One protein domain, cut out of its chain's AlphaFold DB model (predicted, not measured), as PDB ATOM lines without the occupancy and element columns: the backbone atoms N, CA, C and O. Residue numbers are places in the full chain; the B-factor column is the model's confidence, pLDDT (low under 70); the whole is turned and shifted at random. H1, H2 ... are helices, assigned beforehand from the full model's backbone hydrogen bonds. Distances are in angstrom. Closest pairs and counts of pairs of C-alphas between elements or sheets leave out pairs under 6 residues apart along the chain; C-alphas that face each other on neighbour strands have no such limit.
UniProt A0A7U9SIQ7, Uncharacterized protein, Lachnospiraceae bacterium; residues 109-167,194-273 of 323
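This is residues 109 to 167 and 194 to 273 of the 323 residues of an uncharacterized protein of Lachnospiraceae bacterium (UniProt A0A7U9SIQ7). Three long helices, H2, H3 and H4, form an elongated up-and-down bundle, each running against the one before, and shorter H1 crosses H2 and H3. Residues 227 to 239, round the turn of the H3 and H4 hairpin, stick out. The printed part has 139 residues, four named helices and no named strand: all helix, loose, radius of gyration of the C-alphas 17.9 A, spans 62 by 37 by 23 A.

H1, residues 115 to 130, touches H2, residues 137 to 160, at a steep tilt of 50 degrees; their closest C-alphas, of Tyr 125 and Leu 144, are 5.2 A apart. H3, residues 196 to 229, and H4, residues 237 to 267, form a helical hairpin; their closest C-alphas, of Ala 219 and Met 244, are 5.1 A apart. H1 and H4 are apart. In H1, H2, H3 and H4 every O i to N i+4 pair is within hydrogen-bond range.

H1 spans 22.2 A from C-alpha 115 at (224.224, 269.474, 278.284), H2 34.7 A, H3 49.2 A, and H4 44.5 A to C-alpha 267 at (245.988, 279.243, 268.600).

Residues 168 to 193 are not printed; C-alphas 167 and 194 are 5.6 A apart. Confidence is low at residues 227 to 248 and 265 to 273, among others.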
ATOM      1  N   GLY A 109     225.537 264.604 279.063       70.38
ATOM      2  CA  GLY A 109     224.201 264.093 278.781       70.38
ATOM      3  C   GLY A 109     224.232 262.663 278.236       70.38
ATOM      4  O   GLY A 109     225.283 262.027 278.136       70.38
ATOM      5  N   THR A 110     223.066 262.147 277.853       68.19
ATOM      6  CA  THR A 110     222.903 260.783 277.310       68.19
ATOM      7  C   THR A 110     223.683 260.543 276.015       68.19
ATOM      8  O   THR A 110     224.083 259.418 275.736       68.19
ATOM      9  N   ASN A 111     223.933 261.604 275.255       71.56
ATOM     10  CA  ASN A 111     224.746 261.644 274.040       71.56
ATOM     11  C   ASN A 111     226.250 261.856 274.311       71.56
ATOM     12  O   ASN A 111     227.037 261.946 273.378       71.56
ATOM     13  N   GLY A 112     226.680 261.927 275.575       77.75
ATOM     14  CA  GLY A 112     228.095 262.053 275.933       77.75
ATOM     15  C   GLY A 112     228.685 263.464 275.799       77.75
ATOM     16  O   GLY A 112     229.876 263.633 276.090       77.75
ATOM     17  N   VAL A 113     227.879 264.469 275.434       86.56
ATOM     18  CA  VAL A 113     228.283 265.887 275.360       86.56
ATOM     19  C   VAL A 113     227.808 266.672 276.581       86.56
ATOM     20  O   VAL A 113     226.893 266.238 277.280       86.56
ATOM     21  N   SER A 114     228.422 267.820 276.875       88.56
ATOM     22  CA  SER A 114     227.964 268.675 277.979       88.56
ATOM     23  C   SER A 114     226.587 269.248 277.648       88.56
ATOM     24  O   SER A 114     226.445 269.994 276.678       88.56
ATOM     25  N   SER A 115     225.576 268.928 278.464       84.62
ATOM     26  CA  SER A 115     224.224 269.474 278.284       84.62
ATOM     27  C   SER A 115     224.207 270.990 278.467       84.62
ATOM     28  O   SER A 115     223.516 271.687 277.735       84.62
ATOM     29  N   ARG A 116     225.014 271.509 279.400       88.06
ATOM     30  CA  ARG A 116     225.121 272.948 279.644       88.06
ATOM     31  C   ARG A 116     225.709 273.673 278.437       88.06
ATOM     32  O   ARG A 116     225.098 274.616 277.950       88.06
ATOM     33  N   LEU A 117     226.866 273.223 277.946       92.44
ATOM     34  CA  LEU A 117     227.511 273.856 276.793       92.44
ATOM     35  C   LEU A 117     226.662 273.716 275.530       92.44
ATOM     36  O   LEU A 117     226.578 274.667 274.765       92.44
ATOM     37  N   TYR A 118     226.000 272.570 275.339       91.38
ATOM     38  CA  TYR A 118     225.080 272.368 274.221       91.38
ATOM     39  C   TYR A 118     223.935 273.389 274.254       91.38
ATOM     40  O   TYR A 118     223.751 274.123 273.291       91.38
ATOM     41  N   THR A 119     223.208 273.494 275.372       91.81
ATOM     42  CA  THR A 119     222.062 274.411 275.492       91.81
ATOM     43  C   THR A 119     222.479 275.881 275.400       91.81
ATOM     44  O   THR A 119     221.802 276.672 274.745       91.81
ATOM     45  N   ASP A 120     223.600 276.263 276.020       93.12
ATOM     46  CA  ASP A 120     224.125 277.630 275.921       93.12
ATOM     47  C   ASP A 120     224.516 277.978 274.473       93.12
ATOM     48  O   ASP A 120     224.278 279.103 274.020       93.12
ATOM     49  N   MET A 121     225.087 277.019 273.737       94.38
ATOM     50  CA  MET A 121     225.470 277.191 272.336       94.38
ATOM     51  C   MET A 121     224.259 277.245 271.413       94.38
ATOM     52  O   MET A 121     224.179 278.143 270.584       94.38
ATOM     53  N   GLU A 122     223.302 276.336 271.595       95.31
ATOM     54  CA  GLU A 122     222.038 276.304 270.860       95.31
ATOM     55  C   GLU A 122     221.301 277.634 271.002       95.31
ATOM     56  O   GLU A 122     220.891 278.230 270.008       95.31
ATOM     57  N   LYS A 123     221.206 278.157 272.230       95.94
ATOM     58  CA  LYS A 123     220.590 279.458 272.484       95.94
ATOM     59  C   LYS A 123     221.274 280.577 271.694       95.94
ATOM     60  O   LYS A 123     220.588 281.355 271.038       95.94
ATOM     61  N   ARG A 124     222.607 280.654 271.739       92.31
ATOM     62  CA  ARG A 124     223.379 281.672 271.004       92.31
ATOM     63  C   ARG A 124     223.216 281.530 269.500       92.31
ATOM     64  O   ARG A 124     222.983 282.518 268.821       92.31
ATOM     65  N   TYR A 125     223.279 280.306 268.993       92.81
ATOM     66  CA  TYR A 125     223.035 280.008 267.589       92.81
ATOM     67  C   TYR A 125     221.658 280.516 267.137       92.81
ATOM     68  O   TYR A 125     221.560 281.174 266.105       92.81
ATOM     69  N   GLN A 126     220.604 280.273 267.923       94.75
ATOM     70  CA  GLN A 126     219.257 280.756 267.608       94.75
ATOM     71  C   GLN A 126     219.158 282.289 267.660       94.75
ATOM     72  O   GLN A 126     218.473 282.884 266.830       94.75
ATOM     73  N   GLU A 127     219.842 282.936 268.609       93.75
ATOM     74  CA  GLU A 127     219.928 284.401 268.700       93.75
ATOM     75  C   GLU A 127     220.627 285.007 267.469       93.75
ATOM     76  O   GLU A 127     220.088 285.939 266.868       93.75
ATOM     77  N   GLU A 128     221.764 284.444 267.045       86.56
ATOM     78  CA  GLU A 128     222.495 284.870 265.841       86.56
ATOM     79  C   GLU A 128     221.668 284.642 264.569       86.56
ATOM     80  O   GLU A 128     221.504 285.546 263.745       86.56
ATOM     81  N   LEU A 129     221.056 283.459 264.436       89.19
ATOM     82  CA  LEU A 129     220.235 283.105 263.280       89.19
ATOM     83  C   LEU A 129     218.983 283.986 263.169       89.19
ATOM     84  O   LEU A 129     218.564 284.335 262.064       89.19
ATOM     85  N   ALA A 130     218.370 284.369 264.292       90.62
ATOM     86  CA  ALA A 130     217.223 285.277 264.305       90.62
ATOM     87  C   ALA A 130     217.566 286.680 263.773       90.62
ATOM     88  O   ALA A 130     216.678 287.373 263.274       90.62
ATOM     89  N   GLY A 131     218.838 287.090 263.850       85.31
ATOM     90  CA  GLY A 131     219.336 288.340 263.276       85.31
ATOM     91  C   GLY A 131     219.540 288.308 261.756       85.31
ATOM     92  O   GLY A 131     219.738 289.365 261.151       85.31
ATOM     93  N   LYS A 132     219.488 287.132 261.117       83.69
ATOM     94  CA  LYS A 132     219.719 286.968 259.673       83.69
ATOM     95  C   LYS A 132     218.413 287.149 258.886       83.69
ATOM     96  O   LYS A 132     217.358 286.640 259.260       83.69
ATOM     97  N   SER A 133     218.480 287.878 257.767       81.19
ATOM     98  CA  SER A 133     217.315 288.159 256.909       81.19
ATOM     99  C   SER A 133     216.862 286.958 256.077       81.19
ATOM    100  O   SER A 133     215.685 286.849 255.743       81.19
ATOM    101  N   GLU A 134     217.792 286.067 255.740       83.50
ATOM    102  CA  GLU A 134     217.533 284.804 255.054       83.50
ATOM    103  C   GLU A 134     218.020 283.650 255.926       83.50
ATOM    104  O   GLU A 134     218.999 283.791 256.654       83.50
ATOM    105  N   LYS A 135     217.328 282.512 255.838       83.00
ATOM    106  CA  LYS A 135     217.681 281.275 256.538       83.00
ATOM    107  C   LYS A 135     218.016 280.206 255.508       83.00
ATOM    108  O   LYS A 135     217.146 279.486 255.026       83.00
ATOM    109  N   ASN A 136     219.278 280.195 255.105       80.38
ATOM    110  CA  ASN A 136     219.873 279.236 254.182       80.38
ATOM    111  C   ASN A 136     221.068 278.523 254.843       80.38
ATOM    112  O   ASN A 136     221.553 278.947 255.893       80.38
ATOM    113  N   VAL A 137     221.566 277.461 254.211       77.81
ATOM    114  CA  VAL A 137     222.665 276.625 254.731       77.81
ATOM    115  C   VAL A 137     223.860 277.461 255.215       77.81
ATOM    116  O   VAL A 137     224.355 277.241 256.317       77.81
ATOM    117  N   THR A 138     224.269 278.478 254.451       77.50
ATOM    118  CA  THR A 138     225.384 279.368 254.810       77.50
ATOM    119  C   THR A 138     225.096 280.178 256.071       77.50
ATOM    120  O   THR A 138     225.918 280.204 256.978       77.50
ATOM    121  N   THR A 139     223.916 280.791 256.187       80.81
ATOM    122  CA  THR A 139     223.552 281.568 257.390       80.81
ATOM    123  C   THR A 139     223.441 280.704 258.647       80.81
ATOM    124  O   THR A 139     223.791 281.167 259.733       80.81
ATOM    125  N   HIS A 140     223.010 279.446 258.514       84.31
ATOM    126  CA  HIS A 140     223.032 278.481 259.612       84.31
ATOM    127  C   HIS A 140     224.471 278.139 260.021       84.31
ATOM    128  O   HIS A 140     224.782 278.154 261.212       84.31
ATOM    129  N   ALA A 141     225.351 277.890 259.045       78.12
ATOM    130  CA  ALA A 141     226.755 277.579 259.293       78.12
ATOM    131  C   ALA A 141     227.481 278.745 259.986       78.12
ATOM    132  O   ALA A 141     228.099 278.549 261.029       78.12
ATOM    133  N   GLU A 142     227.331 279.970 259.472       79.38
ATOM    134  CA  GLU A 142     227.872 281.189 260.090       79.38
ATOM    135  C   GLU A 142     227.393 281.360 261.536       79.38
ATOM    136  O   GLU A 142     228.201 281.583 262.430       79.38
ATOM    137  N   SER A 143     226.089 281.202 261.786       84.31
ATOM    138  CA  SER A 143     225.511 281.420 263.120       84.31
ATOM    139  C   SER A 143     226.022 280.402 264.150       84.31
ATOM    140  O   SER A 143     226.247 280.747 265.310       84.31
ATOM    141  N   LEU A 144     226.239 279.145 263.743       83.31
ATOM    142  CA  LEU A 144     226.853 278.125 264.602       83.31
ATOM    143  C   LEU A 144     228.317 278.454 264.916       83.31
ATOM    144  O   LEU A 144     228.758 278.334 266.060       83.31
ATOM    145  N   VAL A 145     229.062 278.877 263.899       81.12
ATOM    146  CA  VAL A 145     230.476 279.259 263.990       81.12
ATOM    147  C   VAL A 145     230.657 280.471 264.911       81.12
ATOM    148  O   VAL A 145     231.530 280.455 265.782       81.12
ATOM    149  N   ASP A 146     229.786 281.474 264.799       80.81
ATOM    150  CA  ASP A 146     229.772 282.655 265.667       80.81
ATOM    151  C   ASP A 146     229.431 282.287 267.121       80.81
ATOM    152  O   ASP A 146     230.112 282.733 268.055       80.81
ATOM    153  N   ALA A 147     228.446 281.405 267.331       84.75
ATOM    154  CA  ALA A 147     228.096 280.895 268.657       84.75
ATOM    155  C   ALA A 147     229.272 280.154 269.319       84.75
ATOM    156  O   ALA A 147     229.600 280.424 270.482       84.75
ATOM    157  N   TYR A 148     229.954 279.276 268.573       83.69
ATOM    158  CA  TYR A 148     231.157 278.579 269.032       83.69
ATOM    159  C   TYR A 148     232.278 279.556 269.392       83.69
ATOM    160  O   TYR A 148     232.822 279.498 270.496       83.69
ATOM    161  N   ALA A 149     232.592 280.498 268.497       80.94
ATOM    162  CA  ALA A 149     233.657 281.477 268.692       80.94
ATOM    163  C   ALA A 149     233.408 282.388 269.904       80.94
ATOM    164  O   ALA A 149     234.338 282.729 270.641       80.94
ATOM    165  N   ALA A 150     232.157 282.799 270.134       86.56
ATOM    166  CA  ALA A 150     231.779 283.580 271.306       86.56
ATOM    167  C   ALA A 150     231.977 282.785 272.606       86.56
ATOM    168  O   ALA A 150     232.551 283.303 273.564       86.56
ATOM    169  N   MET A 151     231.544 281.523 272.642       90.94
ATOM    170  CA  MET A 151     231.720 280.678 273.825       90.94
ATOM    171  C   MET A 151     233.183 280.334 274.089       90.94
ATOM    172  O   MET A 151     233.608 280.402 275.240       90.94
ATOM    173  N   TYR A 152     233.955 280.028 273.043       87.88
ATOM    174  CA  TYR A 152     235.390 279.771 273.144       87.88
ATOM    175  C   TYR A 152     236.106 280.952 273.808       87.88
ATOM    176  O   TYR A 152     236.796 280.771 274.809       87.88
ATOM    177  N   ARG A 153     235.886 282.175 273.297       85.31
ATOM    178  CA  ARG A 153     236.490 283.397 273.851       85.31
ATOM    179  C   ARG A 153     236.111 283.616 275.310       85.31
ATOM    180  O   ARG A 153     236.999 283.850 276.119       85.31
ATOM    181  N   ASN A 154     234.830 283.474 275.655       88.94
ATOM    182  CA  ASN A 154     234.379 283.639 277.038       88.94
ATOM    183  C   ASN A 154     235.023 282.610 277.975       88.94
ATOM    184  O   ASN A 154     235.442 282.964 279.069       88.94
ATOM    185  N   ILE A 155     235.122 281.343 277.556       87.56
ATOM    186  CA  ILE A 155     235.765 280.299 278.364       87.56
ATOM    187  C   ILE A 155     237.235 280.649 278.597       87.56
ATOM    188  O   ILE A 155     237.676 280.643 279.744       87.56
ATOM    189  N   VAL A 156     237.976 280.993 277.539       85.19
ATOM    190  CA  VAL A 156     239.390 281.379 277.650       85.19
ATOM    191  C   VAL A 156     239.557 282.592 278.563       85.19
ATOM    192  O   VAL A 156     240.319 282.519 279.523       85.19
ATOM    193  N   GLU A 157     238.803 283.668 278.332       83.81
ATOM    194  CA  GLU A 157     238.883 284.897 279.130       83.81
ATOM    195  C   GLU A 157     238.584 284.632 280.613       83.81
ATOM    196  O   GLU A 157     239.327 285.071 281.494       83.81
ATOM    197  N   GLU A 158     237.518 283.883 280.911       82.75
ATOM    198  CA  GLU A 158     237.122 283.570 282.284       82.75
ATOM    199  C   GLU A 158     238.150 282.664 282.992       82.75
ATOM    200  O   GLU A 158     238.340 282.780 284.207       82.75
ATOM    201  N   TYR A 159     238.834 281.767 282.272       84.62
ATOM    202  CA  TYR A 159     239.943 280.993 282.837       84.62
ATOM    203  C   TYR A 159     241.183 281.865 283.067       84.62
ATOM    204  O   TYR A 159     241.778 281.790 284.145       84.62
ATOM    205  N   GLU A 160     241.553 282.721 282.111       80.94
ATOM    206  CA  GLU A 160     242.716 283.613 282.207       80.94
ATOM    207  C   GLU A 160     242.579 284.631 283.350       80.94
ATOM    208  O   GLU A 160     243.541 284.889 284.076       80.94
ATOM    209  N   ASN A 161     241.374 285.166 283.571       78.50
ATOM    210  CA  ASN A 161     241.094 286.093 284.671       78.50
ATOM    211  C   ASN A 161     240.716 285.390 286.000       78.50
ATOM    212  O   ASN A 161     240.524 286.056 287.023       78.50
ATOM    213  N   GLY A 162     240.632 284.053 286.006       77.06
ATOM    214  CA  GLY A 162     240.388 283.225 287.190       77.06
ATOM    215  C   GLY A 162     238.948 283.244 287.722       77.06
ATOM    216  O   GLY A 162     238.720 282.890 288.885       77.06
ATOM    217  N   THR A 163     237.978 283.670 286.911       80.12
ATOM    218  CA  THR A 163     236.545 283.678 287.260       80.12
ATOM    219  C   THR A 163     235.812 282.400 286.854       80.12
ATOM    220  O   THR A 163     234.795 282.075 287.475       80.12
ATOM    221  N   ARG A 164     236.340 281.639 285.883       83.38
ATOM    222  CA  ARG A 164     235.787 280.344 285.474       83.38
ATOM    223  C   ARG A 164     236.045 279.303 286.552       83.38
ATOM    224  O   ARG A 164     237.177 279.056 286.968       83.38
ATOM    225  N   GLU A 165     234.983 278.635 286.978       85.25
ATOM    226  CA  GLU A 165     235.094 277.464 287.836       85.25
ATOM    227  C   GLU A 165     234.052 276.427 287.434       85.25
ATOM    228  O   GLU A 165     232.861 276.587 287.716       85.25
ATOM    229  N   VAL A 166     234.523 275.346 286.815       89.12
ATOM    230  CA  VAL A 166     233.693 274.217 286.398       89.12
ATOM    231  C   VAL A 166     234.231 272.936 287.009       89.12
ATOM    232  O   VAL A 166     235.438 272.700 287.058       89.12
ATOM    233  N   TRP A 167     233.316 272.123 287.514       91.19
ATOM    234  CA  TRP A 167     233.600 270.864 288.183       91.19
ATOM    235  C   TRP A 167     233.102 269.691 287.356       91.19
ATOM    236  O   TRP A 167     232.129 269.808 286.620       91.19
ATOM    237  N   LEU A 194     237.530 271.003 286.079       88.62
ATOM    238  CA  LEU A 194     237.937 270.917 284.687       88.62
ATOM    239  C   LEU A 194     239.059 271.910 284.419       88.62
ATOM    240  O   LEU A 194     239.014 273.060 284.869       88.62
ATOM    241  N   THR A 195     240.044 271.446 283.665       88.00
ATOM    242  CA  THR A 195     241.010 272.322 283.006       88.00
ATOM    243  C   THR A 195     240.344 273.061 281.845       88.00
ATOM    244  O   THR A 195     239.305 272.627 281.337       88.00
ATOM    245  N   MET A 196     240.946 274.174 281.421       88.56
ATOM    246  CA  MET A 196     240.467 274.940 280.270       88.56
ATOM    247  C   MET A 196     240.436 274.069 279.015       88.56
ATOM    248  O   MET A 196     239.446 274.052 278.295       88.56
ATOM    249  N   GLU A 197     241.488 273.286 278.793       88.25
ATOM    250  CA  GLU A 197     241.626 272.394 277.648       88.25
ATOM    251  C   GLU A 197     240.522 271.331 277.622       88.25
ATOM    252  O   GLU A 197     239.953 271.048 276.568       88.25
ATOM    253  N   GLU A 198     240.173 270.762 278.778       90.44
ATOM    254  CA  GLU A 198     239.076 269.797 278.873       90.44
ATOM    255  C   GLU A 198     237.706 270.441 278.644       90.44
ATOM    256  O   GLU A 198     236.858 269.831 277.993       90.44
ATOM    257  N   GLU A 199     237.462 271.644 279.174       92.25
ATOM    258  CA  GLU A 199     236.202 272.352 278.934       92.25
ATOM    259  C   GLU A 199     236.062 272.759 277.458       92.25
ATOM    260  O   GLU A 199     235.000 272.558 276.872       92.25
ATOM    261  N   LEU A 200     237.137 273.231 276.819       89.06
ATOM    262  CA  LEU A 200     237.160 273.523 275.382       89.06
ATOM    263  C   LEU A 200     236.970 272.259 274.531       89.06
ATOM    264  O   LEU A 200     236.264 272.295 273.525       89.06
ATOM    265  N   GLY A 201     237.525 271.120 274.953       88.00
ATOM    266  CA  GLY A 201     237.242 269.829 274.322       88.00
ATOM    267  C   GLY A 201     235.753 269.474 274.386       88.00
ATOM    268  O   GLY A 201     235.161 269.092 273.380       88.00
ATOM    269  N   ARG A 202     235.109 269.685 275.542       91.94
ATOM    270  CA  ARG A 202     233.655 269.485 275.686       91.94
ATOM    271  C   ARG A 202     232.840 270.478 274.864       91.94
ATOM    272  O   ARG A 202     231.792 270.096 274.356       91.94
ATOM    273  N   LEU A 203     233.305 271.720 274.722       92.00
ATOM    274  CA  LEU A 203     232.676 272.717 273.854       92.00
ATOM    275  C   LEU A 203     232.659 272.228 272.403       92.00
ATOM    276  O   LEU A 203     231.620 272.307 271.753       92.00
ATOM    277  N   LYS A 204     233.782 271.687 271.921       87.31
ATOM    278  CA  LYS A 204     233.896 271.110 270.578       87.31
ATOM    279  C   LYS A 204     232.982 269.900 270.387       87.31
ATOM    280  O   LYS A 204     232.289 269.817 269.378       87.31
ATOM    281  N   ASP A 205     232.928 269.000 271.367       88.62
ATOM    282  CA  ASP A 205     232.005 267.860 271.334       88.62
ATOM    283  C   ASP A 205     230.540 268.331 271.239       88.62
ATOM    284  O   ASP A 205     229.781 267.848 270.399       88.62
ATOM    285  N   SER A 206     230.145 269.306 272.069       90.12
ATOM    286  CA  SER A 206     228.797 269.892 272.047       90.12
ATOM    287  C   SER A 206     228.494 270.613 270.732       90.12
ATOM    288  O   SER A 206     227.375 270.502 270.234       90.12
ATOM    289  N   PHE A 207     229.479 271.303 270.153       87.75
ATOM    290  CA  PHE A 207     229.357 271.927 268.841       87.75
ATOM    291  C   PHE A 207     229.058 270.894 267.754       87.75
ATOM    292  O   PHE A 207     228.097 271.056 267.009       87.75
ATOM    293  N   ASN A 208     229.852 269.821 267.679       85.56
ATOM    294  CA  ASN A 208     229.696 268.795 266.647       85.56
ATOM    295  C   ASN A 208     228.310 268.146 266.717       85.56
ATOM    296  O   ASN A 208     227.685 267.900 265.687       85.56
ATOM    297  N   GLN A 209     227.811 267.915 267.935       87.38
ATOM    298  CA  GLN A 209     226.464 267.397 268.146       87.38
ATOM    299  C   GLN A 209     225.393 268.374 267.645       87.38
ATOM    300  O   GLN A 209     224.494 267.966 266.915       87.38
ATOM    301  N   LEU A 210     225.500 269.661 267.994       88.75
ATOM    302  CA  LEU A 210     224.542 270.675 267.551       88.75
ATOM    303  C   LEU A 210     224.576 270.858 266.026       88.75
ATOM    304  O   LEU A 210     223.528 270.993 265.401       88.75
ATOM    305  N   ALA A 211     225.762 270.819 265.419       84.25
ATOM    306  CA  ALA A 211     225.928 270.845 263.971       84.25
ATOM    307  C   ALA A 211     225.196 269.674 263.300       84.25
ATOM    308  O   ALA A 211     224.441 269.880 262.351       84.25
ATOM    309  N   GLU A 212     225.349 268.456 263.826       82.62
ATOM    310  CA  GLU A 212     224.641 267.283 263.311       82.62
ATOM    311  C   GLU A 212     223.114 267.431 263.437       82.62
ATOM    312  O   GLU A 212     222.371 267.074 262.518       82.62
ATOM    313  N   ASP A 213     222.637 267.978 264.555       86.94
ATOM    314  CA  ASP A 213     221.209 268.172 264.804       86.94
ATOM    315  C   ASP A 213     220.609 269.243 263.875       86.94
ATOM    316  O   ASP A 213     219.587 268.987 263.231       86.94
ATOM    317  N   VAL A 214     221.294 270.376 263.678       86.62
ATOM    318  CA  VAL A 214     220.892 271.416 262.710       86.62
ATOM    319  C   VAL A 214     220.910 270.885 261.276       86.62
ATOM    320  O   VAL A 214     219.988 271.157 260.506       86.62
ATOM    321  N   ALA A 215     221.913 270.088 260.904       78.94
ATOM    322  CA  ALA A 215     221.991 269.488 259.574       78.94
ATOM    323  C   ALA A 215     220.786 268.572 259.293       78.94
ATOM    324  O   ALA A 215     220.183 268.626 258.216       78.94
ATOM    325  N   LYS A 216     220.400 267.752 260.282       80.69
ATOM    326  CA  LYS A 216     219.210 266.890 260.202       80.69
ATOM    327  C   LYS A 216     217.924 267.701 260.078       80.69
ATOM    328  O   LYS A 216     217.032 267.293 259.335       80.69
ATOM    329  N   GLU A 217     217.803 268.815 260.796       85.44
ATOM    330  CA  GLU A 217     216.643 269.705 260.684       85.44
ATOM    331  C   GLU A 217     216.550 270.345 259.296       85.44
ATOM    332  O   GLU A 217     215.510 270.221 258.649       85.44
ATOM    333  N   LEU A 218     217.644 270.920 258.788       81.94
ATOM    334  CA  LEU A 218     217.694 271.525 257.453       81.94
ATOM    335  C   LEU A 218     217.292 270.539 256.354       81.94
ATOM    336  O   LEU A 218     216.503 270.871 255.467       81.94
ATOM    337  N   ALA A 219     217.790 269.304 256.425       75.31
ATOM    338  CA  ALA A 219     217.444 268.291 255.442       75.31
ATOM    339  C   ALA A 219     215.970 267.857 255.524       75.31
ATOM    340  O   ALA A 219     215.340 267.609 254.494       75.31
ATOM    341  N   ARG A 220     215.390 267.790 256.732       78.50
ATOM    342  CA  ARG A 220     213.952 267.518 256.911       78.50
ATOM    343  C   ARG A 220     213.090 268.646 256.353       78.50
ATOM    344  O   ARG A 220     212.070 268.365 255.728       78.50
ATOM    345  N   GLU A 221     213.481 269.901 256.562       80.75
ATOM    346  CA  GLU A 221     212.761 271.058 256.022       80.75
ATOM    347  C   GLU A 221     212.788 271.098 254.490       80.75
ATOM    348  O   GLU A 221     211.761 271.377 253.869       80.75
ATOM    349  N   ASP A 222     213.935 270.802 253.874       76.88
ATOM    350  CA  ASP A 222     214.070 270.751 252.414       76.88
ATOM    351  C   ASP A 222     213.205 269.639 251.797       76.88
ATOM    352  O   ASP A 222     212.455 269.888 250.847       76.88
ATOM    353  N   ALA A 223     213.229 268.438 252.385       73.44
ATOM    354  CA  ALA A 223     212.377 267.327 251.963       73.44
ATOM    355  C   ALA A 223     210.882 267.670 252.093       73.44
ATOM    356  O   ALA A 223     210.098 267.441 251.170       73.44
ATOM    357  N   ALA A 224     210.481 268.293 253.207       74.62
ATOM    358  CA  ALA A 224     209.095 268.699 253.432       74.62
ATOM    359  C   ALA A 224     208.610 269.757 252.425       74.62
ATOM    360  O   ALA A 224     207.473 269.676 251.959       74.62
ATOM    361  N   LYS A 225     209.455 270.734 252.061       75.44
ATOM    362  CA  LYS A 225     209.124 271.741 251.036       75.44
ATOM    363  C   LYS A 225     208.887 271.093 249.673       75.44
ATOM    364  O   LYS A 225     207.866 271.363 249.047       75.44
ATOM    365  N   LYS A 226     209.773 270.181 249.260       70.94
ATOM    366  CA  LYS A 226     209.648 269.451 247.988       70.94
ATOM    367  C   LYS A 226     208.376 268.605 247.926       70.94
ATOM    368  O   LYS A 226     207.655 268.673 246.937       70.94
ATOM    369  N   ALA A 227     208.039 267.902 249.008       69.62
ATOM    370  CA  ALA A 227     206.810 267.111 249.092       69.62
ATOM    371  C   ALA A 227     205.517 267.952 249.019       69.62
ATOM    372  O   ALA A 227     204.465 267.436 248.650       69.62
ATOM    373  N   MET A 228     205.562 269.240 249.386       66.12
ATOM    374  CA  MET A 228     204.421 270.152 249.226       66.12
ATOM    375  C   MET A 228     204.320 270.754 247.817       66.12
ATOM    376  O   MET A 228     203.214 271.085 247.384       66.12
ATOM    377  N   GLU A 229     205.447 270.925 247.122       69.19
ATOM    378  CA  GLU A 229     205.506 271.492 245.768       69.19
ATOM    379  C   GLU A 229     205.147 270.461 244.686       69.19
ATOM    380  O   GLU A 229     204.357 270.772 243.788       69.19
ATOM    381  N   ASP A 230     205.626 269.222 244.811       59.59
ATOM    382  CA  ASP A 230     205.305 268.125 243.897       59.59
ATOM    383  C   ASP A 230     204.068 267.355 244.395       59.59
ATOM    384  O   ASP A 230     204.133 266.514 245.288       59.59
ATOM    385  N   LYS A 231     202.897 267.609 243.791       55.66
ATOM    386  CA  LYS A 231     201.627 266.889 244.063       55.66
ATOM    387  C   LYS A 231     201.642 265.385 243.716       55.66
ATOM    388  O   LYS A 231     200.586 264.753 243.737       55.66
ATOM    389  N   GLU A 232     202.792 264.814 243.383       49.66
ATOM    390  CA  GLU A 232     202.961 263.429 242.955       49.66
ATOM    391  C   GLU A 232     204.278 262.912 243.551       49.66
ATOM    392  O   GLU A 232     205.360 263.164 243.031       49.66
ATOM    393  N   ILE A 233     204.188 262.254 244.710       48.34
ATOM    394  CA  ILE A 233     205.341 261.636 245.370       48.34
ATOM    395  C   ILE A 233     205.573 260.276 244.703       48.34
ATOM    396  O   ILE A 233     204.786 259.347 244.902       48.34
ATOM    397  N   ASP A 234     206.632 260.175 243.900       49.94
ATOM    398  CA  ASP A 234     207.192 258.902 243.429       49.94
ATOM    399  C   ASP A 234     207.918 258.231 244.618       49.94
ATOM    400  O   ASP A 234     208.718 258.898 245.282       49.94
ATOM    401  N   PRO A 235     207.623 256.966 244.977       43.47
ATOM    402  CA  PRO A 235     207.962 256.395 246.280       43.47
ATOM    403  C   PRO A 235     209.397 255.849 246.371       43.47
ATOM    404  O   PRO A 235     209.626 254.837 247.032       43.47
ATOM    405  N   ASP A 236     210.374 256.512 245.756       51.69
ATOM    406  CA  ASP A 236     211.783 256.179 245.977       51.69
ATOM    407  C   ASP A 236     212.309 256.931 247.210       51.69
ATOM    408  O   ASP A 236     212.997 257.950 247.118       51.69
ATOM    409  N   GLU A 237     212.023 256.368 248.391       52.31
ATOM    410  CA  GLU A 237     212.602 256.744 249.699       52.31
ATOM    411  C   GLU A 237     214.147 256.836 249.664       52.31
ATOM    412  O   GLU A 237     214.772 257.499 250.495       52.31
ATOM    413  N   GLU A 238     214.781 256.196 248.677       44.41
ATOM    414  CA  GLU A 238     216.226 256.190 248.476       44.41
ATOM    415  C   GLU A 238     216.759 257.541 247.950       44.41
ATOM    416  O   GLU A 238     217.817 257.990 248.389       44.41
ATOM    417  N   VAL A 239     216.024 258.255 247.083       48.97
ATOM    418  CA  VAL A 239     216.468 259.549 246.517       48.97
ATOM    419  C   VAL A 239     216.446 260.667 247.568       48.97
ATOM    420  O   VAL A 239     217.347 261.512 247.582       48.97
ATOM    421  N   ASP A 240     215.472 260.653 248.479       56.69
ATOM    422  CA  ASP A 240     215.411 261.588 249.611       56.69
ATOM    423  C   ASP A 240     216.533 261.335 250.624       56.69
ATOM    424  O   ASP A 240     217.125 262.285 251.140       56.69
ATOM    425  N   PHE A 241     216.911 260.072 250.840       51.09
ATOM    426  CA  PHE A 241     218.056 259.719 251.678       51.09
ATOM    427  C   PHE A 241     219.385 260.242 251.105       51.09
ATOM    428  O   PHE A 241     220.197 260.804 251.843       51.09
ATOM    429  N   TRP A 242     219.613 260.112 249.792       46.66
ATOM    430  CA  TRP A 242     220.833 260.620 249.150       46.66
ATOM    431  C   TRP A 242     220.896 262.154 249.116       46.66
ATOM    432  O   TRP A 242     221.951 262.717 249.394       46.66
ATOM    433  N   LYS A 243     219.774 262.850 248.886       55.97
ATOM    434  CA  LYS A 243     219.721 264.325 248.970       55.97
ATOM    435  C   LYS A 243     219.935 264.839 250.395       55.97
ATOM    436  O   LYS A 243     220.666 265.807 250.593       55.97
ATOM    437  N   MET A 244     219.341 264.171 251.387       58.94
ATOM    438  CA  MET A 244     219.572 264.448 252.808       58.94
ATOM    439  C   MET A 244     221.051 264.269 253.160       58.94
ATOM    440  O   MET A 244     221.625 265.103 253.853       58.94
ATOM    441  N   LYS A 245     221.694 263.230 252.621       62.91
ATOM    442  CA  LYS A 245     223.126 262.978 252.801       62.91
ATOM    443  C   LYS A 245     224.008 264.070 252.190       62.91
ATOM    444  O   LYS A 245     224.983 264.447 252.832       62.91
ATOM    445  N   ASP A 246     223.681 264.576 251.003       67.88
ATOM    446  CA  ASP A 246     224.483 265.607 250.332       67.88
ATOM    447  C   ASP A 246     224.377 266.970 251.040       67.88
ATOM    448  O   ASP A 246     225.403 267.580 251.320       67.88
ATOM    449  N   ILE A 247     223.172 267.404 251.443       65.69
ATOM    450  CA  ILE A 247     222.983 268.652 252.215       65.69
ATOM    451  C   ILE A 247     223.699 268.578 253.567       65.69
ATOM    452  O   ILE A 247     224.381 269.523 253.963       65.69
ATOM    453  N   VAL A 248     223.559 267.452 254.276       65.75
ATOM    454  CA  VAL A 248     224.245 267.232 255.556       65.75
ATOM    455  C   VAL A 248     225.756 267.251 255.354       65.75
ATOM    456  O   VAL A 248     226.463 267.882 256.132       65.75
ATOM    457  N   LYS A 249     226.260 266.599 254.304       73.12
ATOM    458  CA  LYS A 249     227.691 266.566 254.009       73.12
ATOM    459  C   LYS A 249     228.240 267.958 253.699       73.12
ATOM    460  O   LYS A 249     229.212 268.353 254.330       73.12
ATOM    461  N   ASP A 250     227.623 268.696 252.780       68.31
ATOM    462  CA  ASP A 250     228.097 270.024 252.379       68.31
ATOM    463  C   ASP A 250     228.095 271.002 253.565       68.31
ATOM    464  O   ASP A 250     229.018 271.802 253.726       68.31
ATOM    465  N   PHE A 251     227.087 270.908 254.438       72.25
ATOM    466  CA  PHE A 251     227.017 271.691 255.668       72.25
ATOM    467  C   PHE A 251     228.128 271.331 256.662       72.25
ATOM    468  O   PHE A 251     228.792 272.225 257.188       72.25
ATOM    469  N   MET A 252     228.352 270.037 256.906       72.62
ATOM    470  CA  MET A 252     229.402 269.575 257.817       72.62
ATOM    471  C   MET A 252     230.803 269.913 257.290       72.62
ATOM    472  O   MET A 252     231.638 270.372 258.065       72.62
ATOM    473  N   ASP A 253     231.043 269.772 255.982       72.69
ATOM    474  CA  ASP A 253     232.319 270.121 255.343       72.69
ATOM    475  C   ASP A 253     232.628 271.629 255.492       72.69
ATOM    476  O   ASP A 253     233.768 272.013 255.775       72.69
ATOM    477  N   GLU A 254     231.620 272.500 255.346       67.44
ATOM    478  CA  GLU A 254     231.791 273.948 255.537       67.44
ATOM    479  C   GLU A 254     232.032 274.310 257.013       67.44
ATOM    480  O   GLU A 254     232.909 275.124 257.317       67.44
ATOM    481  N   LEU A 255     231.320 273.673 257.946       70.00
ATOM    482  CA  LEU A 255     231.533 273.881 259.378       70.00
ATOM    483  C   LEU A 255     232.929 273.445 259.827       70.00
ATOM    484  O   LEU A 255     233.623 274.217 260.492       70.00
ATOM    485  N   ASP A 256     233.377 272.259 259.415       69.81
ATOM    486  CA  ASP A 256     234.716 271.753 259.732       69.81
ATOM    487  C   ASP A 256     235.802 272.712 259.235       69.81
ATOM    488  O   ASP A 256     236.787 272.989 259.937       69.81
ATOM    489  N   ARG A 257     235.607 273.284 258.041       70.81
ATOM    490  CA  ARG A 257     236.516 274.282 257.479       70.81
ATOM    491  C   ARG A 257     236.562 275.556 258.324       70.81
ATOM    492  O   ARG A 257     237.660 276.025 258.643       70.81
ATOM    493  N   LEU A 258     235.406 276.122 258.670       67.75
ATOM    494  CA  LEU A 258     235.310 277.381 259.415       67.75
ATOM    495  C   LEU A 258     235.852 277.245 260.842       67.75
ATOM    496  O   LEU A 258     236.600 278.109 261.303       67.75
ATOM    497  N   ILE A 259     235.562 276.133 261.517       67.62
ATOM    498  CA  ILE A 259     236.067 275.855 262.867       67.62
ATOM    499  C   ILE A 259     237.566 275.638 262.855       67.62
ATOM    500  O   ILE A 259     238.262 276.196 263.695       67.62
ATOM    501  N   THR A 260     238.086 274.866 261.897       71.12
ATOM    502  CA  THR A 260     239.532 274.648 261.795       71.12
ATOM    503  C   THR A 260     240.262 275.980 261.629       71.12
ATOM    504  O   THR A 260     241.307 276.202 262.242       71.12
ATOM    505  N   LEU A 261     239.702 276.896 260.833       65.69
ATOM    506  CA  LEU A 261     240.260 278.232 260.655       65.69
ATOM    507  C   LEU A 261     240.172 279.057 261.948       65.69
ATOM    508  O   LEU A 261     241.168 279.662 262.342       65.69
ATOM    509  N   LEU A 262     239.033 279.040 262.642       68.06
ATOM    510  CA  LEU A 262     238.859 279.707 263.935       68.06
ATOM    511  C   LEU A 262     239.814 279.188 265.009       68.06
ATOM    512  O   LEU A 262     240.475 279.983 265.668       68.06
ATOM    513  N   GLU A 263     239.930 277.872 265.171       67.38
ATOM    514  CA  GLU A 263     240.839 277.250 266.137       67.38
ATOM    515  C   GLU A 263     242.298 277.611 265.830       67.38
ATOM    516  O   GLU A 263     243.074 277.887 266.744       67.38
ATOM    517  N   GLN A 264     242.672 277.698 264.548       72.00
ATOM    518  CA  GLN A 264     243.986 278.201 264.145       72.00
ATOM    519  C   GLN A 264     244.179 279.685 264.471       72.00
ATOM    520  O   GLN A 264     245.291 280.073 264.832       72.00
ATOM    521  N   MET A 265     243.143 280.516 264.336       61.53
ATOM    522  CA  MET A 265     243.204 281.924 264.741       61.53
ATOM    523  C   MET A 265     243.323 282.061 266.259       61.53
ATOM    524  O   MET A 265     244.149 282.834 266.719       61.53
ATOM    525  N   PHE A 266     242.592 281.267 267.042       66.94
ATOM    526  CA  PHE A 266     242.718 281.267 268.501       66.94
ATOM    527  C   PHE A 266     244.079 280.746 268.981       66.94
ATOM    528  O   PHE A 266     244.634 281.262 269.949       66.94
ATOM    529  N   ALA A 267     244.654 279.757 268.291       67.94
ATOM    530  CA  ALA A 267     245.988 279.243 268.600       67.94
ATOM    531  C   ALA A 267     247.105 280.241 268.250       67.94
ATOM    532  O   ALA A 267     248.145 280.279 268.912       67.94
ATOM    533  N   LYS A 268     246.900 281.065 267.217       61.22
ATOM    534  CA  LYS A 268     247.764 282.199 266.891       61.22
ATOM    535  C   LYS A 268     247.362 283.378 267.772       61.22
ATOM    536  O   LYS A 268     246.669 284.272 267.308       61.22
ATOM    537  N   LYS A 269     247.798 283.386 269.036       52.12
ATOM    538  CA  LYS A 269     247.753 284.604 269.860       52.12
ATOM    539  C   LYS A 269     248.276 285.765 269.010       52.12
ATOM    540  O   LYS A 269     249.442 285.730 268.618       52.12
ATOM    541  N   GLU A 270     247.433 286.740 268.673       39.34
ATOM    542  CA  GLU A 270     247.945 288.014 268.178       39.34
ATOM    543  C   GLU A 270     248.901 288.523 269.258       39.34
ATOM    544  O   GLU A 270     248.523 288.663 270.423       39.34
ATOM    545  N   GLU A 271     250.170 288.712 268.896       37.50
ATOM    546  CA  GLU A 271     251.083 289.504 269.706       37.50
ATOM    547  C   GLU A 271     250.504 290.922 269.738       37.50
ATOM    548  O   GLU A 271     250.764 291.735 268.850       37.50
ATOM    549  N   GLU A 272     249.673 291.224 270.740       40.12
ATOM    550  CA  GLU A 272     249.407 292.612 271.090       40.12
ATOM    551  C   GLU A 272     250.769 293.282 271.330       40.12
ATOM    552  O   GLU A 272     251.612 292.716 272.039       40.12
ATOM    553  N   PRO A 273     251.044 294.455 270.731       34.12
ATOM    554  CA  PRO A 273     252.325 295.115 270.913       34.12
ATOM    555  C   PRO A 273     252.529 295.371 272.407       34.12
ATOM    556  O   PRO A 273     251.761 296.118 273.011       34.12
TER     557      PRO A 273